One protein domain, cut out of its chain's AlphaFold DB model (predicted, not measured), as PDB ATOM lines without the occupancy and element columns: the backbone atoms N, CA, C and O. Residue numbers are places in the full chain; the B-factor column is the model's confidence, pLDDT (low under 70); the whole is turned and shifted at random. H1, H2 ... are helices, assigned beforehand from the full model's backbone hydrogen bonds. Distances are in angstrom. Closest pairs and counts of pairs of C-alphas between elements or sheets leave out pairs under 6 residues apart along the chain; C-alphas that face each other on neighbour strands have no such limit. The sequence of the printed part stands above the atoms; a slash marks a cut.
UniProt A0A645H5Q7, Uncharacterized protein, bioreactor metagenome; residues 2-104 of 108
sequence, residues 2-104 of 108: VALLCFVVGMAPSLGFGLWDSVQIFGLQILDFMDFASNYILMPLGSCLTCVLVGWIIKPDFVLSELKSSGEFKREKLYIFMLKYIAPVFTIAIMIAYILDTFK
ATOM      1  N   VAL A   2      44.499 -18.175  -1.324       80.62
ATOM      2  CA  VAL A   2      44.097 -17.035  -0.468       80.62
ATOM      3  C   VAL A   2      45.052 -16.792   0.712       80.62
ATOM      4  O   VAL A   2      45.433 -15.658   0.956       80.62
ATOM      5  N   ALA A   3      45.536 -17.845   1.380       78.88
ATOM      6  CA  ALA A   3      46.482 -17.702   2.495       78.88
ATOM      7  C   ALA A   3      47.805 -17.012   2.102       78.88
ATOM      8  O   ALA A   3      48.359 -16.254   2.887       78.88
ATOM      9  N   LEU A   4      48.288 -17.237   0.876       81.50
ATOM     10  CA  LEU A   4      49.541 -16.662   0.378       81.50
ATOM     11  C   LEU A   4      49.356 -15.176   0.026       81.50
ATOM     12  O   LEU A   4      50.222 -14.360   0.320       81.50
ATOM     13  N   LEU A   5      48.180 -14.816  -0.502       79.31
ATOM     14  CA  LEU A   5      47.761 -13.425  -0.697       79.31
ATOM     15  C   LEU A   5      47.629 -12.677   0.634       79.31
ATOM     16  O   LEU A   5      48.183 -11.591   0.765       79.31
ATOM     17  N   CYS A   6      46.973 -13.265   1.640       78.25
ATOM     18  CA  CYS A   6      46.871 -12.655   2.969       78.25
ATOM     19  C   CYS A   6      48.243 -12.472   3.625       78.25
ATOM     20  O   CYS A   6      48.456 -11.485   4.318       78.25
ATOM     21  N   PHE A   7      49.182 -13.391   3.385       79.25
ATOM     22  CA  PHE A   7      50.539 -13.284   3.913       79.25
ATOM     23  C   PHE A   7      51.302 -12.107   3.288       79.25
ATOM     24  O   PHE A   7      51.908 -11.325   4.008       79.25
ATOM     25  N   VAL A   8      51.211 -11.923   1.965       78.12
ATOM     26  CA  VAL A   8      51.841 -10.787   1.263       78.12
ATOM     27  C   VAL A   8      51.181  -9.458   1.639       78.12
ATOM     28  O   VAL A   8      51.874  -8.480   1.903       78.12
ATOM     29  N   VAL A   9      49.848  -9.422   1.722       74.44
ATOM     30  CA  VAL A   9      49.101  -8.220   2.129       74.44
ATOM     31  C   VAL A   9      49.352  -7.885   3.603       74.44
ATOM     32  O   VAL A   9      49.473  -6.714   3.933       74.44
ATOM     33  N   GLY A  10      49.503  -8.886   4.476       68.62
ATOM     34  CA  GLY A  10      49.800  -8.716   5.902       68.62
ATOM     35  C   GLY A  10      51.240  -8.285   6.212       68.62
ATOM     36  O   GLY A  10      51.494  -7.762   7.296       68.62
ATOM     37  N   MET A  11      52.174  -8.426   5.264       72.06
ATOM     38  CA  MET A  11      53.533  -7.882   5.404       72.06
ATOM     39  C   MET A  11      53.582  -6.354   5.288       72.06
ATOM     40  O   MET A  11      54.417  -5.722   5.929       72.06
ATOM     41  N   ALA A  12      52.701  -5.734   4.495       68.81
ATOM     42  CA  ALA A  12      52.692  -4.277   4.340       68.81
ATOM     43  C   ALA A  12      52.357  -3.533   5.658       68.81
ATOM     44  O   ALA A  12      53.082  -2.597   6.001       68.81
ATOM     45  N   PRO A  13      51.360  -3.969   6.457       65.12
ATOM     46  CA  PRO A  13      51.117  -3.442   7.798       65.12
ATOM     47  C   PRO A  13      52.237  -3.736   8.804       65.12
ATOM     48  O   PRO A  13      52.529  -2.891   9.646       65.12
ATOM     49  N   SER A  14      52.891  -4.905   8.727       64.75
ATOM     50  CA  SER A  14      53.952  -5.272   9.680       64.75
ATOM     51  C   SER A  14      55.248  -4.482   9.467       64.75
ATOM     52  O   SER A  14      55.931  -4.157  10.437       64.75
ATOM     53  N   LEU A  15      55.557  -4.083   8.226       62.34
ATOM     54  CA  LEU A  15      56.656  -3.157   7.916       62.34
ATOM     55  C   LEU A  15      56.397  -1.717   8.406       62.34
ATOM     56  O   LEU A  15      57.354  -0.955   8.587       62.34
ATOM     57  N   GLY A  16      55.133  -1.357   8.659       59.22
ATOM     58  CA  GLY A  16      54.728  -0.073   9.243       59.22
ATOM     59  C   GLY A  16      55.172   0.128  10.700       59.22
ATOM     60  O   GLY A  16      55.282   1.267  11.134       59.22
ATOM     61  N   PHE A  17      55.503  -0.949  11.427       56.84
ATOM     62  CA  PHE A  17      56.070  -0.895  12.787       56.84
ATOM     63  C   PHE A  17      57.592  -0.642  12.825       56.84
ATOM     64  O   PHE A  17      58.163  -0.553  13.909       56.84
ATOM     65  N   GLY A  18      58.269  -0.572  11.668       63.69
ATOM     66  CA  GLY A  18      59.734  -0.494  11.580       63.69
ATOM     67  C   GLY A  18      60.252   0.602  10.644       63.69
ATOM     68  O   GLY A  18      60.427   1.745  11.044       63.69
ATOM     69  N   LEU A  19      60.560   0.246   9.392       50.69
ATOM     70  CA  LEU A  19      61.238   1.133   8.427       50.69
ATOM     71  C   LEU A  19      60.318   2.199   7.809       50.69
ATOM     72  O   LEU A  19      60.809   3.212   7.312       50.69
ATOM     73  N   TRP A  20      59.000   1.972   7.822       49.84
ATOM     74  CA  TRP A  20      58.004   2.855   7.203       49.84
ATOM     75  C   TRP A  20      57.154   3.638   8.216       49.84
ATOM     76  O   TRP A  20      56.104   4.163   7.859       49.84
ATOM     77  N   ASP A  21      57.644   3.773   9.453       52.34
ATOM     78  CA  ASP A  21      57.046   4.591  10.526       52.34
ATOM     79  C   ASP A  21      56.799   6.054  10.095       52.34
ATOM     80  O   ASP A  21      55.862   6.709  10.538       52.34
ATOM     81  N   SER A  22      57.599   6.545   9.143       48.38
ATOM     82  CA  SER A  22      57.548   7.925   8.646       48.38
ATOM     83  C   SER A  22      56.428   8.205   7.627       48.38
ATOM     84  O   SER A  22      56.143   9.369   7.345       48.38
ATOM     85  N   VAL A  23      55.753   7.184   7.076       55.00
ATOM     86  CA  VAL A  23      54.590   7.388   6.184       55.00
ATOM     87  C   VAL A  23      53.313   7.307   7.011       55.00
ATOM     88  O   VAL A  23      52.539   6.356   6.952       55.00
ATOM     89  N   GLN A  24      53.112   8.344   7.818       54.28
ATOM     90  CA  GLN A  24      51.887   8.557   8.576       54.28
ATOM     91  C   GLN A  24      50.873   9.271   7.683       54.28
ATOM     92  O   GLN A  24      50.966  10.476   7.441       54.28
ATOM     93  N   ILE A  25      49.872   8.546   7.196       54.16
ATOM     94  CA  ILE A  25      48.694   9.177   6.600       54.16
ATOM     95  C   ILE A  25      47.792   9.547   7.782       54.16
ATOM     96  O   ILE A  25      47.363   8.676   8.530       54.16
ATOM     97  N   PHE A  26      47.551  10.843   8.004       51.16
ATOM     98  CA  PHE A  26      46.710  11.354   9.105       51.16
ATOM     99  C   PHE A  26      47.232  11.155  10.550       51.16
ATOM    100  O   PHE A  26      46.512  11.449  11.505       51.16
ATOM    101  N   GLY A  27      48.491  10.744  10.743       57.03
ATOM    102  CA  GLY A  27      49.059  10.492  12.081       57.03
ATOM    103  C   GLY A  27      48.707   9.119  12.667       57.03
ATOM    104  O   GLY A  27      48.891   8.916  13.863       57.03
ATOM    105  N   LEU A  28      48.198   8.211  11.831       57.12
ATOM    106  CA  LEU A  28      47.903   6.811  12.133       57.12
ATOM    107  C   LEU A  28      48.843   5.925  11.305       57.12
ATOM    108  O   LEU A  28      49.166   6.266  10.159       57.12
ATOM    109  N   GLN A  29      49.310   4.811  11.872       67.19
ATOM    110  CA  GLN A  29      50.133   3.863  11.122       67.19
ATOM    111  C   GLN A  29      49.273   3.194  10.036       67.19
ATOM    112  O   GLN A  29      48.049   3.119  10.143       67.19
ATOM    113  N   ILE A  30      49.898   2.679   8.972       70.25
ATOM    114  CA  ILE A  30      49.184   1.977   7.882       70.25
ATOM    115  C   ILE A  30      48.307   0.842   8.431       70.25
ATOM    116  O   ILE A  30      47.194   0.632   7.949       70.25
ATOM    117  N   LEU A  31      48.787   0.143   9.463       71.00
ATOM    118  CA  LEU A  31      48.024  -0.894  10.150       71.00
ATOM    119  C   LEU A  31      46.804  -0.312  10.881       71.00
ATOM    120  O   LEU A  31      45.711  -0.834  10.697       71.00
ATOM    121  N   ASP A  32      46.956   0.795  11.613       72.88
ATOM    122  CA  ASP A  32      45.844   1.450  12.319       72.88
ATOM    123  C   ASP A  32      44.780   1.979  11.355       72.88
ATOM    124  O   ASP A  32      43.588   1.908  11.639       72.88
ATOM    125  N   PHE A  33      45.183   2.477  10.183       74.75
ATOM    126  CA  PHE A  33      44.236   2.905   9.154       74.75
ATOM    127  C   PHE A  33      43.442   1.724   8.576       74.75
ATOM    128  O   PHE A  33      42.227   1.816   8.380       74.75
ATOM    129  N   MET A  34      44.116   0.600   8.309       73.69
ATOM    130  CA  MET A  34      43.454  -0.621   7.839       73.69
ATOM    131  C   MET A  34      42.538  -1.230   8.907       73.69
ATOM    132  O   MET A  34      41.458  -1.731   8.570       73.69
ATOM    133  N   ASP A  35      42.945  -1.159  10.174       77.88
ATOM    134  CA  ASP A  35      42.132  -1.578  11.311       77.88
ATOM    135  C   ASP A  35      40.906  -0.670  11.458       77.88
ATOM    136  O   ASP A  35      39.781  -1.167  11.503       77.88
ATOM    137  N   PHE A  36      41.092   0.651  11.357       78.00
ATOM    138  CA  PHE A  36      40.000   1.621  11.396       78.00
ATOM    139  C   PHE A  36      38.961   1.358  10.300       78.00
ATOM    140  O   PHE A  36      37.759   1.268  10.565       78.00
ATOM    141  N   ALA A  37      39.420   1.169   9.061       80.25
ATOM    142  CA  ALA A  37      38.534   0.850   7.950       80.25
ATOM    143  C   ALA A  37      37.767  -0.464   8.188       80.25
ATOM    144  O   ALA A  37      36.570  -0.544   7.913       80.25
ATOM    145  N   SER A  38      38.416  -1.494   8.729       83.50
ATOM    146  CA  SER A  38      37.795  -2.816   8.872       83.50
ATOM    147  C   SER A  38      36.870  -2.917  10.089       83.50
ATOM    148  O   SER A  38      35.711  -3.321   9.948       83.50
ATOM    149  N   ASN A  39      37.345  -2.524  11.273       81.81
ATOM    150  CA  ASN A  39      36.606  -2.646  12.531       81.81
ATOM    151  C   ASN A  39      35.517  -1.585  12.687       81.81
ATOM    152  O   ASN A  39      34.461  -1.878  13.249       81.81
ATOM    153  N   TYR A  40      35.729  -0.373  12.169       80.31
ATOM    154  CA  TYR A  40      34.817   0.744  12.435       80.31
ATOM    155  C   TYR A  40      33.973   1.168  11.237       80.31
ATOM    156  O   TYR A  40      32.918   1.769  11.434       80.31
ATOM    157  N   ILE A  41      34.364   0.818  10.005       80.94
ATOM    158  CA  ILE A  41      33.551   1.092   8.809       80.94
ATOM    159  C   ILE A  41      32.921  -0.192   8.281       80.94
ATOM    160  O   ILE A  41      31.695  -0.283   8.215       80.94
ATOM    161  N   LEU A  42      33.723  -1.202   7.925       84.62
ATOM    162  CA  LEU A  42      33.186  -2.415   7.300       84.62
ATOM    163  C   LEU A  42      32.269  -3.201   8.246       84.62
ATOM    164  O   LEU A  42      31.184  -3.610   7.826       84.62
ATOM    165  N   MET A  43      32.667  -3.401   9.507       86.38
ATOM    166  CA  MET A  43      31.876  -4.191  10.460       86.38
ATOM    167  C   MET A  43      30.513  -3.543  10.779       86.38
ATOM    168  O   MET A  43      29.492  -4.227  10.639       86.38
ATOM    169  N   PRO A  44      30.421  -2.237  11.117       84.38
ATOM    170  CA  PRO A  44      29.131  -1.595  11.370       84.38
ATOM    171  C   PRO A  44      28.270  -1.478  10.111       84.38
ATOM    172  O   PRO A  44      27.058  -1.677  10.176       84.38
ATOM    173  N   LEU A  45      28.870  -1.229   8.943       85.88
ATOM    174  CA  LEU A  45      28.133  -1.151   7.680       85.88
ATOM    175  C   LEU A  45      27.533  -2.514   7.293       85.88
ATOM    176  O   LEU A  45      26.361  -2.591   6.915       85.88
ATOM    177  N   GLY A  46      28.289  -3.600   7.487       87.44
ATOM    178  CA  GLY A  46      27.795  -4.971   7.337       87.44
ATOM    179  C   GLY A  46      26.690  -5.319   8.339       87.44
ATOM    180  O   GLY A  46      25.665  -5.892   7.959       87.44
ATOM    181  N   SER A  47      26.844  -4.915   9.604       85.75
ATOM    182  CA  SER A  47      25.810  -5.075  10.638       85.75
ATOM    183  C   SER A  47      24.529  -4.315  10.283       85.75
ATOM    184  O   SER A  47      23.434  -4.867  10.381       85.75
ATOM    185  N   CYS A  48      24.643  -3.079   9.792       84.81
ATOM    186  CA  CYS A  48      23.498  -2.258   9.410       84.81
ATOM    187  C   CYS A  48      22.730  -2.879   8.233       84.81
ATOM    188  O   CYS A  48      21.503  -2.991   8.290       84.81
ATOM    189  N   LEU A  49      23.442  -3.355   7.206       85.88
ATOM    190  CA  LEU A  49      22.845  -4.100   6.091       85.88
ATOM    191  C   LEU A  49      22.145  -5.370   6.576       85.88
ATOM    192  O   LEU A  49      21.016  -5.638   6.173       85.88
ATOM    193  N   THR A  50      22.774  -6.115   7.486       84.06
ATOM    194  CA  THR A  50      22.191  -7.336   8.057       84.06
ATOM    195  C   THR A  50      20.936  -7.021   8.873       84.06
ATOM    196  O   THR A  50      19.920  -7.688   8.705       84.06
ATOM    197  N   CYS A  51      20.945  -5.967   9.693       82.50
ATOM    198  CA  CYS A  51      19.778  -5.535  10.466       82.50
ATOM    199  C   CYS A  51      18.609  -5.115   9.561       82.50
ATOM    200  O   CYS A  51      17.462  -5.464   9.842       82.50
ATOM    201  N   VAL A  52      18.880  -4.407   8.458       81.94
ATOM    202  CA  VAL A  52      17.853  -4.044   7.468       81.94
ATOM    203  C   VAL A  52      17.338  -5.290   6.743       81.94
ATOM    204  O   VAL A  52      16.129  -5.470   6.613       81.94
ATOM    205  N   LEU A  53      18.219  -6.195   6.325       82.50
ATOM    206  CA  LEU A  53      17.835  -7.414   5.613       82.50
ATOM    207  C   LEU A  53      16.986  -8.335   6.506       82.50
ATOM    208  O   LEU A  53      15.906  -8.777   6.112       82.50
ATOM    209  N   VAL A  54      17.401  -8.548   7.751       78.56
ATOM    210  CA  VAL A  54      16.664  -9.367   8.722       78.56
ATOM    211  C   VAL A  54      15.368  -8.677   9.172       78.56
ATOM    212  O   VAL A  54      14.320  -9.316   9.257       78.56
ATOM    213  N   GLY A  55      15.402  -7.366   9.427       73.62
ATOM    214  CA  GLY A  55      14.261  -6.608   9.948       73.62
ATOM    215  C   GLY A  55      13.190  -6.232   8.917       73.62
ATOM    216  O   GLY A  55      12.037  -6.019   9.305       73.62
ATOM    217  N   TRP A  56      13.549  -6.131   7.632       72.00
ATOM    218  CA  TRP A  56      12.654  -5.694   6.548       72.00
ATOM    219  C   TRP A  56      12.417  -6.760   5.468       72.00
ATOM    220  O   TRP A  56      11.285  -6.878   5.003       72.00
ATOM    221  N   ILE A  57      13.430  -7.547   5.076       71.44
ATOM    222  CA  ILE A  57      13.319  -8.496   3.948       71.44
ATOM    223  C   ILE A  57      12.856  -9.881   4.412       71.44
ATOM    224  O   ILE A  57      11.898 -10.421   3.865       71.44
ATOM    225  N   ILE A  58      13.490 -10.449   5.439       71.44
ATOM    226  CA  ILE A  58      13.214 -11.833   5.880       71.44
ATOM    227  C   ILE A  58      11.886 -11.951   6.655       71.44
ATOM    228  O   ILE A  58      11.347 -13.043   6.799       71.44
ATOM    229  N   LYS A  59      11.298 -10.814   7.053       65.81
ATOM    230  CA  LYS A  59      10.213 -10.673   8.036       65.81
ATOM    231  C   LYS A  59      10.622 -11.216   9.417       65.81
ATOM    232  O   LYS A  59      11.025 -12.372   9.545       65.81
ATOM    233  N   PRO A  60      10.458 -10.421  10.485       66.12
ATOM    234  CA  PRO A  60      10.820 -10.842  11.839       66.12
ATOM    235  C   PRO A  60      10.079 -12.111  12.296       66.12
ATOM    236  O   PRO A  60      10.607 -12.859  13.112       66.12
ATOM    237  N   ASP A  61       8.898 -12.391  11.737       64.56
ATOM    238  CA  ASP A  61       8.135 -13.618  11.986       64.56
ATOM    239  C   ASP A  61       8.840 -14.901  11.514       64.56
ATOM    240  O   ASP A  61       8.739 -15.924  12.187       64.56
ATOM    241  N   PHE A  62       9.593 -14.866  10.406       68.38
ATOM    242  CA  PHE A  62      10.351 -16.036   9.941       68.38
ATOM    243  C   PHE A  62      11.501 -16.353  10.903       68.38
ATOM    244  O   PHE A  62      11.681 -17.494  11.326       68.38
ATOM    245  N   VAL A  63      12.213 -15.312  11.340       68.81
ATOM    246  CA  VAL A  63      13.272 -15.417  12.353       68.81
ATOM    247  C   VAL A  63      12.708 -15.952  13.670       68.81
ATOM    248  O   VAL A  63      13.315 -16.814  14.296       68.81
ATOM    249  N   LEU A  64      11.519 -15.500  14.079       67.00
ATOM    250  CA  LEU A  64      10.840 -16.041  15.254       67.00
ATOM    251  C   LEU A  64      10.450 -17.508  15.102       67.00
ATOM    252  O   LEU A  64      10.569 -18.252  16.073       67.00
ATOM    253  N   SER A  65       9.983 -17.929  13.924       67.75
ATOM    254  CA  SER A  65       9.619 -19.330  13.686       67.75
ATOM    255  C   SER A  65      10.827 -20.267  13.772       67.75
ATOM    256  O   SER A  65      10.733 -21.311  14.414       67.75
ATOM    257  N   GLU A  66      11.982 -19.846  13.248       69.69
ATOM    258  CA  GLU A  66      13.261 -20.557  13.395       69.69
ATOM    259  C   GLU A  66      13.717 -20.614  14.864       69.69
ATOM    260  O   GLU A  66      14.103 -21.668  15.377       69.69
ATOM    261  N   LEU A  67      13.607 -19.494  15.586       65.12
ATOM    262  CA  LEU A  67      13.985 -19.424  17.001       65.12
ATOM    263  C   LEU A  67      13.067 -20.264  17.893       65.12
ATOM    264  O   LEU A  67      13.551 -20.931  18.805       65.12
ATOM    265  N   LYS A  68      11.760 -20.281  17.615       65.75
ATOM    266  CA  LYS A  68      10.781 -21.131  18.306       65.75
ATOM    267  C   LYS A  68      10.988 -22.615  18.037       65.75
ATOM    268  O   LYS A  68      10.801 -23.418  18.945       65.75
ATOM    269  N   SER A  69      11.392 -22.974  16.819       64.62
ATOM    270  CA  SER A  69      11.790 -24.348  16.482       64.62
ATOM    271  C   SER A  69      12.988 -24.809  17.328       64.62
ATOM    272  O   SER A  69      13.100 -25.981  17.676       64.62
ATOM    273  N   SER A  70      13.836 -23.862  17.745       61.84
ATOM    274  CA  SER A  70      14.990 -24.104  18.620       61.84
ATOM    275  C   SER A  70      14.677 -24.038  20.133       61.84
ATOM    276  O   SER A  70      15.559 -24.340  20.937       61.84
ATOM    277  N   GLY A  71      13.454 -23.672  20.555       54.19
ATOM    278  CA  GLY A  71      13.020 -23.658  21.967       54.19
ATOM    279  C   GLY A  71      11.810 -22.749  22.262       54.19
ATOM    280  O   GLY A  71      11.498 -21.843  21.497       54.19
ATOM    281  N   GLU A  72      11.111 -22.943  23.393       51.06
ATOM    282  CA  GLU A  72       9.944 -22.121  23.779       51.06
ATOM    283  C   GLU A  72      10.324 -20.658  24.103       51.06
ATOM    284  O   GLU A  72      10.556 -20.265  25.250       51.06
ATOM    285  N   PHE A  73      10.344 -19.801  23.082       58.69
ATOM    286  CA  PHE A  73      10.573 -18.369  23.254       58.69
ATOM    287  C   PHE A  73       9.285 -17.646  23.671       58.69
ATOM    288  O   PHE A  73       8.486 -17.221  22.845       58.69
ATOM    289  N   LYS A  74       9.102 -17.424  24.980       58.53
ATOM    290  CA  LYS A  74       7.999 -16.610  25.547       58.53
ATOM    291  C   LYS A  74       8.139 -15.089  25.333       58.53
ATOM    292  O   LYS A  74       7.247 -14.338  25.723       58.53
ATOM    293  N   ARG A  75       9.248 -14.595  24.762       64.62
ATOM    294  CA  ARG A  75       9.582 -13.150  24.664       64.62
ATOM    295  C   ARG A  75       9.899 -12.677  23.242       64.62
ATOM    296  O   ARG A  75      10.777 -11.848  23.023       64.62
ATOM    297  N   GLU A  76       9.139 -13.169  22.279       68.06
ATOM    298  CA  GLU A  76       9.305 -12.895  20.847       68.06
ATOM    299  C   GLU A  76       9.269 -11.405  20.487       68.06
ATOM    300  O   GLU A  76      10.133 -10.901  19.774       68.06
ATOM    301  N   LYS A  77       8.298 -10.668  21.038       67.44
ATOM    302  CA  LYS A  77       8.141  -9.232  20.766       67.44
ATOM    303  C   LYS A  77       9.322  -8.405  21.279       67.44
ATOM    304  O   LYS A  77       9.700  -7.435  20.632       67.44
ATOM    305  N   LEU A  78       9.917  -8.799  22.410       72.31
ATOM    306  CA  LEU A  78      11.119  -8.148  22.938       72.31
ATOM    307  C   LEU A  78      12.319  -8.419  22.033       72.31
ATOM    308  O   LEU A  78      13.042  -7.486  21.710       72.31
ATOM    309  N   TYR A  79      12.490  -9.655  21.567       71.88
ATOM    310  CA  TYR A  79      13.593 -10.007  20.674       71.88
ATOM    311  C   TYR A  79      13.529  -9.246  19.341       71.88
ATOM    312  O   TYR A  79      14.527  -8.664  18.915       71.88
ATOM    313  N   ILE A  80      12.340  -9.145  18.731       72.25
ATOM    314  CA  ILE A  80      12.153  -8.328  17.521       72.25
ATOM    315  C   ILE A  80      12.444  -6.854  17.802       72.25
ATOM    316  O   ILE A  80      13.073  -6.188  16.983       72.25
ATOM    317  N   PHE A  81      11.993  -6.327  18.943       78.25
ATOM    318  CA  PHE A  81      12.255  -4.936  19.303       78.25
ATOM    319  C   PHE A  81      13.760  -4.671  19.454       78.25
ATOM    320  O   PHE A  81      14.264  -3.677  18.934       78.25
ATOM    321  N   MET A  82      14.499  -5.594  20.078       76.00
ATOM    322  CA  MET A  82      15.956  -5.496  20.179       76.00
ATOM    323  C   MET A  82      16.629  -5.570  18.801       76.00
ATOM    324  O   MET A  82      17.462  -4.724  18.490       76.00
ATOM    325  N   LEU A  83      16.239  -6.508  17.936       75.25
ATOM    326  CA  LEU A  83      16.827  -6.623  16.595       75.25
ATOM    327  C   LEU A  83      16.515  -5.425  15.692       75.25
ATOM    328  O   LEU A  83      17.374  -4.978  14.939       75.25
ATOM    329  N   LYS A  84      15.290  -4.900  15.748       73.50
ATOM    330  CA  LYS A  84      14.839  -3.846  14.831       73.50
ATOM    331  C   LYS A  84      15.231  -2.442  15.283       73.50
ATOM    332  O   LYS A  84      15.423  -1.584  14.431       73.50
ATOM    333  N   TYR A  85      15.328  -2.200  16.593       78.19
ATOM    334  CA  TYR A  85      15.668  -0.885  17.143       78.19
ATOM    335  C   TYR A  85      17.033  -0.862  17.825       78.19
ATOM    336  O   TYR A  85      17.852  -0.017  17.488       78.19
ATOM    337  N   ILE A  86      17.316  -1.778  18.755       82.38
ATOM    338  CA  ILE A  86      18.559  -1.719  19.543       82.38
ATOM    339  C   ILE A  86      19.784  -1.988  18.663       82.38
ATOM    340  O   ILE A  86      20.720  -1.193  18.674       82.38
ATOM    341  N   ALA A  87      19.777  -3.057  17.867       82.38
ATOM    342  CA  ALA A  87      20.920  -3.428  17.034       82.38
ATOM    343  C   ALA A  87      21.361  -2.324  16.041       82.38
ATOM    344  O   ALA A  87      22.549  -1.976  16.045       82.38
ATOM    345  N   PRO A  88      20.465  -1.697  15.244       81.50
ATOM    346  CA  PRO A  88      20.872  -0.600  14.366       81.50
ATOM    347  C   PRO A  88      21.257   0.665  15.141       81.50
ATOM    348  O   PRO A  88      22.213   1.329  14.752       81.50
ATOM    349  N   VAL A  89      20.586   0.983  16.258       87.12
ATOM    350  CA  VAL A  89      20.931   2.161  17.078       87.12
ATOM    351  C   VAL A  89      22.339   2.039  17.659       87.12
ATOM    352  O   VAL A  89      23.121   2.978  17.531       87.12
ATOM    353  N   PHE A  90      22.693   0.889  18.238       84.62
ATOM    354  CA  PHE A  90      24.047   0.653  18.750       84.62
ATOM    355  C   PHE A  90      25.085   0.669  17.626       84.62
ATOM    356  O   PHE A  90      26.125   1.300  17.774       84.62
ATOM    357  N   THR A  91      24.784   0.046  16.483       86.56
ATOM    358  CA  THR A  91      25.673   0.047  15.310       86.56
ATOM    359  C   THR A  91      25.980   1.474  14.833       86.56
ATOM    360  O   THR A  91      27.142   1.819  14.614       86.56
ATOM    361  N   ILE A  92      24.960   2.331  14.725       84.00
ATOM    362  CA  ILE A  92      25.117   3.732  14.309       84.00
ATOM    363  C   ILE A  92      25.850   4.549  15.381       84.00
ATOM    364  O   ILE A  92      26.736   5.334  15.047       84.00
ATOM    365  N   ALA A  93      25.520   4.355  16.662       85.81
ATOM    366  CA  ALA A  93      26.175   5.056  17.766       85.81
ATOM    367  C   ALA A  93      27.682   4.769  17.808       85.81
ATOM    368  O   ALA A  93      28.482   5.690  17.953       85.81
ATOM    369  N   ILE A  94      28.058   3.504  17.613       84.94
ATOM    370  CA  ILE A  94      29.449   3.057  17.545       84.94
ATOM    371  C   ILE A  94      30.158   3.693  16.337       84.94
ATOM    372  O   ILE A  94      31.236   4.259  16.492       84.94
ATOM    373  N   MET A  95      29.533   3.686  15.154       83.56
ATOM    374  CA  MET A  95      30.099   4.320  13.953       83.56
ATOM    375  C   MET A  95      30.362   5.825  14.159       83.56
ATOM    376  O   MET A  95      31.421   6.324  13.782       83.56
ATOM    377  N   ILE A  96      29.433   6.547  14.798       81.50
ATOM    378  CA  ILE A  96      29.587   7.979  15.105       81.50
ATOM    379  C   ILE A  96      30.700   8.212  16.132       81.50
ATOM    380  O   ILE A  96      31.516   9.113  15.937       81.50
ATOM    381  N   ALA A  97      30.756   7.410  17.200       82.06
ATOM    382  CA  ALA A  97      31.790   7.522  18.227       82.06
ATOM    383  C   ALA A  97      33.203   7.398  17.630       82.06
ATOM    384  O   ALA A  97      34.073   8.205  17.949       82.06
ATOM    385  N   TYR A  98      33.408   6.467  16.694       75.44
ATOM    386  CA  TYR A  98      34.712   6.277  16.048       75.44
ATOM    387  C   TYR A  98      35.065   7.349  15.017       75.44
ATOM    388  O   TYR A  98      36.229   7.730  14.903       75.44
ATOM    389  N   ILE A  99      34.082   7.887  14.287       73.94
ATOM    390  CA  ILE A  99      34.313   9.041  13.404       73.94
ATOM    391  C   ILE A  99      34.764  10.254  14.233       73.94
ATOM    392  O   ILE A  99      35.681  10.966  13.831       73.94
ATOM    393  N   LEU A 100      34.159  10.472  15.405       73.69
ATOM    394  CA  LEU A 100      34.533  11.559  16.316       73.69
ATOM    395  C   LEU A 100      35.945  11.391  16.902       73.69
ATOM    396  O   LEU A 100      36.667  12.386  17.021       73.69
ATOM    397  N   ASP A 101      36.336  10.156  17.217       69.94
ATOM    398  CA  ASP A 101      37.690   9.798  17.658       69.94
ATOM    399  C   ASP A 101      38.731  10.053  16.548       69.94
ATOM    400  O   ASP A 101      39.710  10.777  16.742       69.94
ATOM    401  N   THR A 102      38.447   9.597  15.325       64.31
ATOM    402  CA  THR A 102      39.341   9.772  14.163       64.31
ATOM    403  C   THR A 102      39.515  11.231  13.748       64.31
ATOM    404  O   THR A 102      40.606  11.639  13.348       64.31
ATOM    405  N   PHE A 103      38.473  12.056  13.884       65.75
ATOM    406  CA  PHE A 103      38.556  13.499  13.626       65.75
ATOM    407  C   PHE A 103      39.197  14.304  14.775       65.75
ATOM    408  O   PHE A 103      39.289  15.529  14.667       65.75
ATOM    409  N   LYS A 104      39.700  13.658  15.843       57.94
ATOM    410  CA  LYS A 104      40.416  14.308  16.962       57.94
ATOM    411  C   LYS A 104      39.605  15.382  17.711       57.94
ATOM    412  O   LYS A 104      40.188  16.294  18.299       57.94
TER     413      LYS A 104
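Overview. This is residues 2 to 104 of the 108 residues of an uncharacterized protein of bioreactor metagenome (UniProt A0A645H5Q7). Two long helices, H2 and H4, run side by side in opposite directions and make an elongated body, with the short helix H3 set crosswise to H2 where H2 ends and H4 begins. Near the other end of H2, helix H1 slants away, and its residues 2 to 9 stick out free of the rest. The printed part has 103 residues with four named helices, in the order H1, H2, H3, H4, and no named strand; the class is all helix. The whole is only just extended, close to loose, with a radius of gyration of the C-alphas of 19.7 A, and it spans 58 by 36 by 21 A.

Arrangement. The longest helix, H2, residues 30 to 57, touches H4, residues 76 to 102, with 20 pairs of C-alphas within 8 A. Their closest C-alphas, those of Pro 44 and Thr 91, are 5.5 A apart. The two run opposite ways at a shallow tilt of 25 degrees. H4 has a kink of 26 degrees near residue 87. H3, residues 60 to 69, is close to H2 but not clearly touching; the closest C-alphas, those of Val 54 and Pro 60, are 6.8 A apart. The lines of H2 and H3 are about perpendicular, at 89 degrees. H3 is also close to H4 but not clearly touching, with the C-alphas of Pro 60 and Ile 80 closest at 6.4 A. H1, residues 2 to 15, touches H2 with its residues 12 to 14 alone, and H2 touches H1 with its residues 30 to 31 alone. Their closest C-alphas, those of Pro 13 and Leu 31, are 4.6 A apart. H1 and H2 run opposite ways at a steep tilt of 47 degrees. H1 is apart from H3 and H4. Each O i to N i+4 pair of H3 is within hydrogen-bond range, against 8 of 10 in H1, 21 of 24 in H2 and 21 of 23 in H4.

Along the chain. H2 measures 37.6 A from C-alpha 30 at (49.184, 1.977, 7.882) to C-alpha 57 at (13.319, -8.496, 3.948). H4 measures 38.2 A and ends with C-alpha 102 at (39.341, 9.772, 14.163). H1 measures 20.5 A and begins with C-alpha 2 at (44.097, -17.035, -0.468). H3 is the shortest, 14.3 A.

Size, cuts and confidence. The C-alphas farthest apart, those of Leu 19 and Lys 74, are 58.7 A apart. The printed part has no cut. The link from H1 to H2 is long, with 14 residues; that from H2 to H3 is tight, and that from H3 to H4 is short. The mean pLDDT of the printed part is 72.0, and it is under 70 at residue 10, residues 12 to 29, 59 to 77 and 101 to 104.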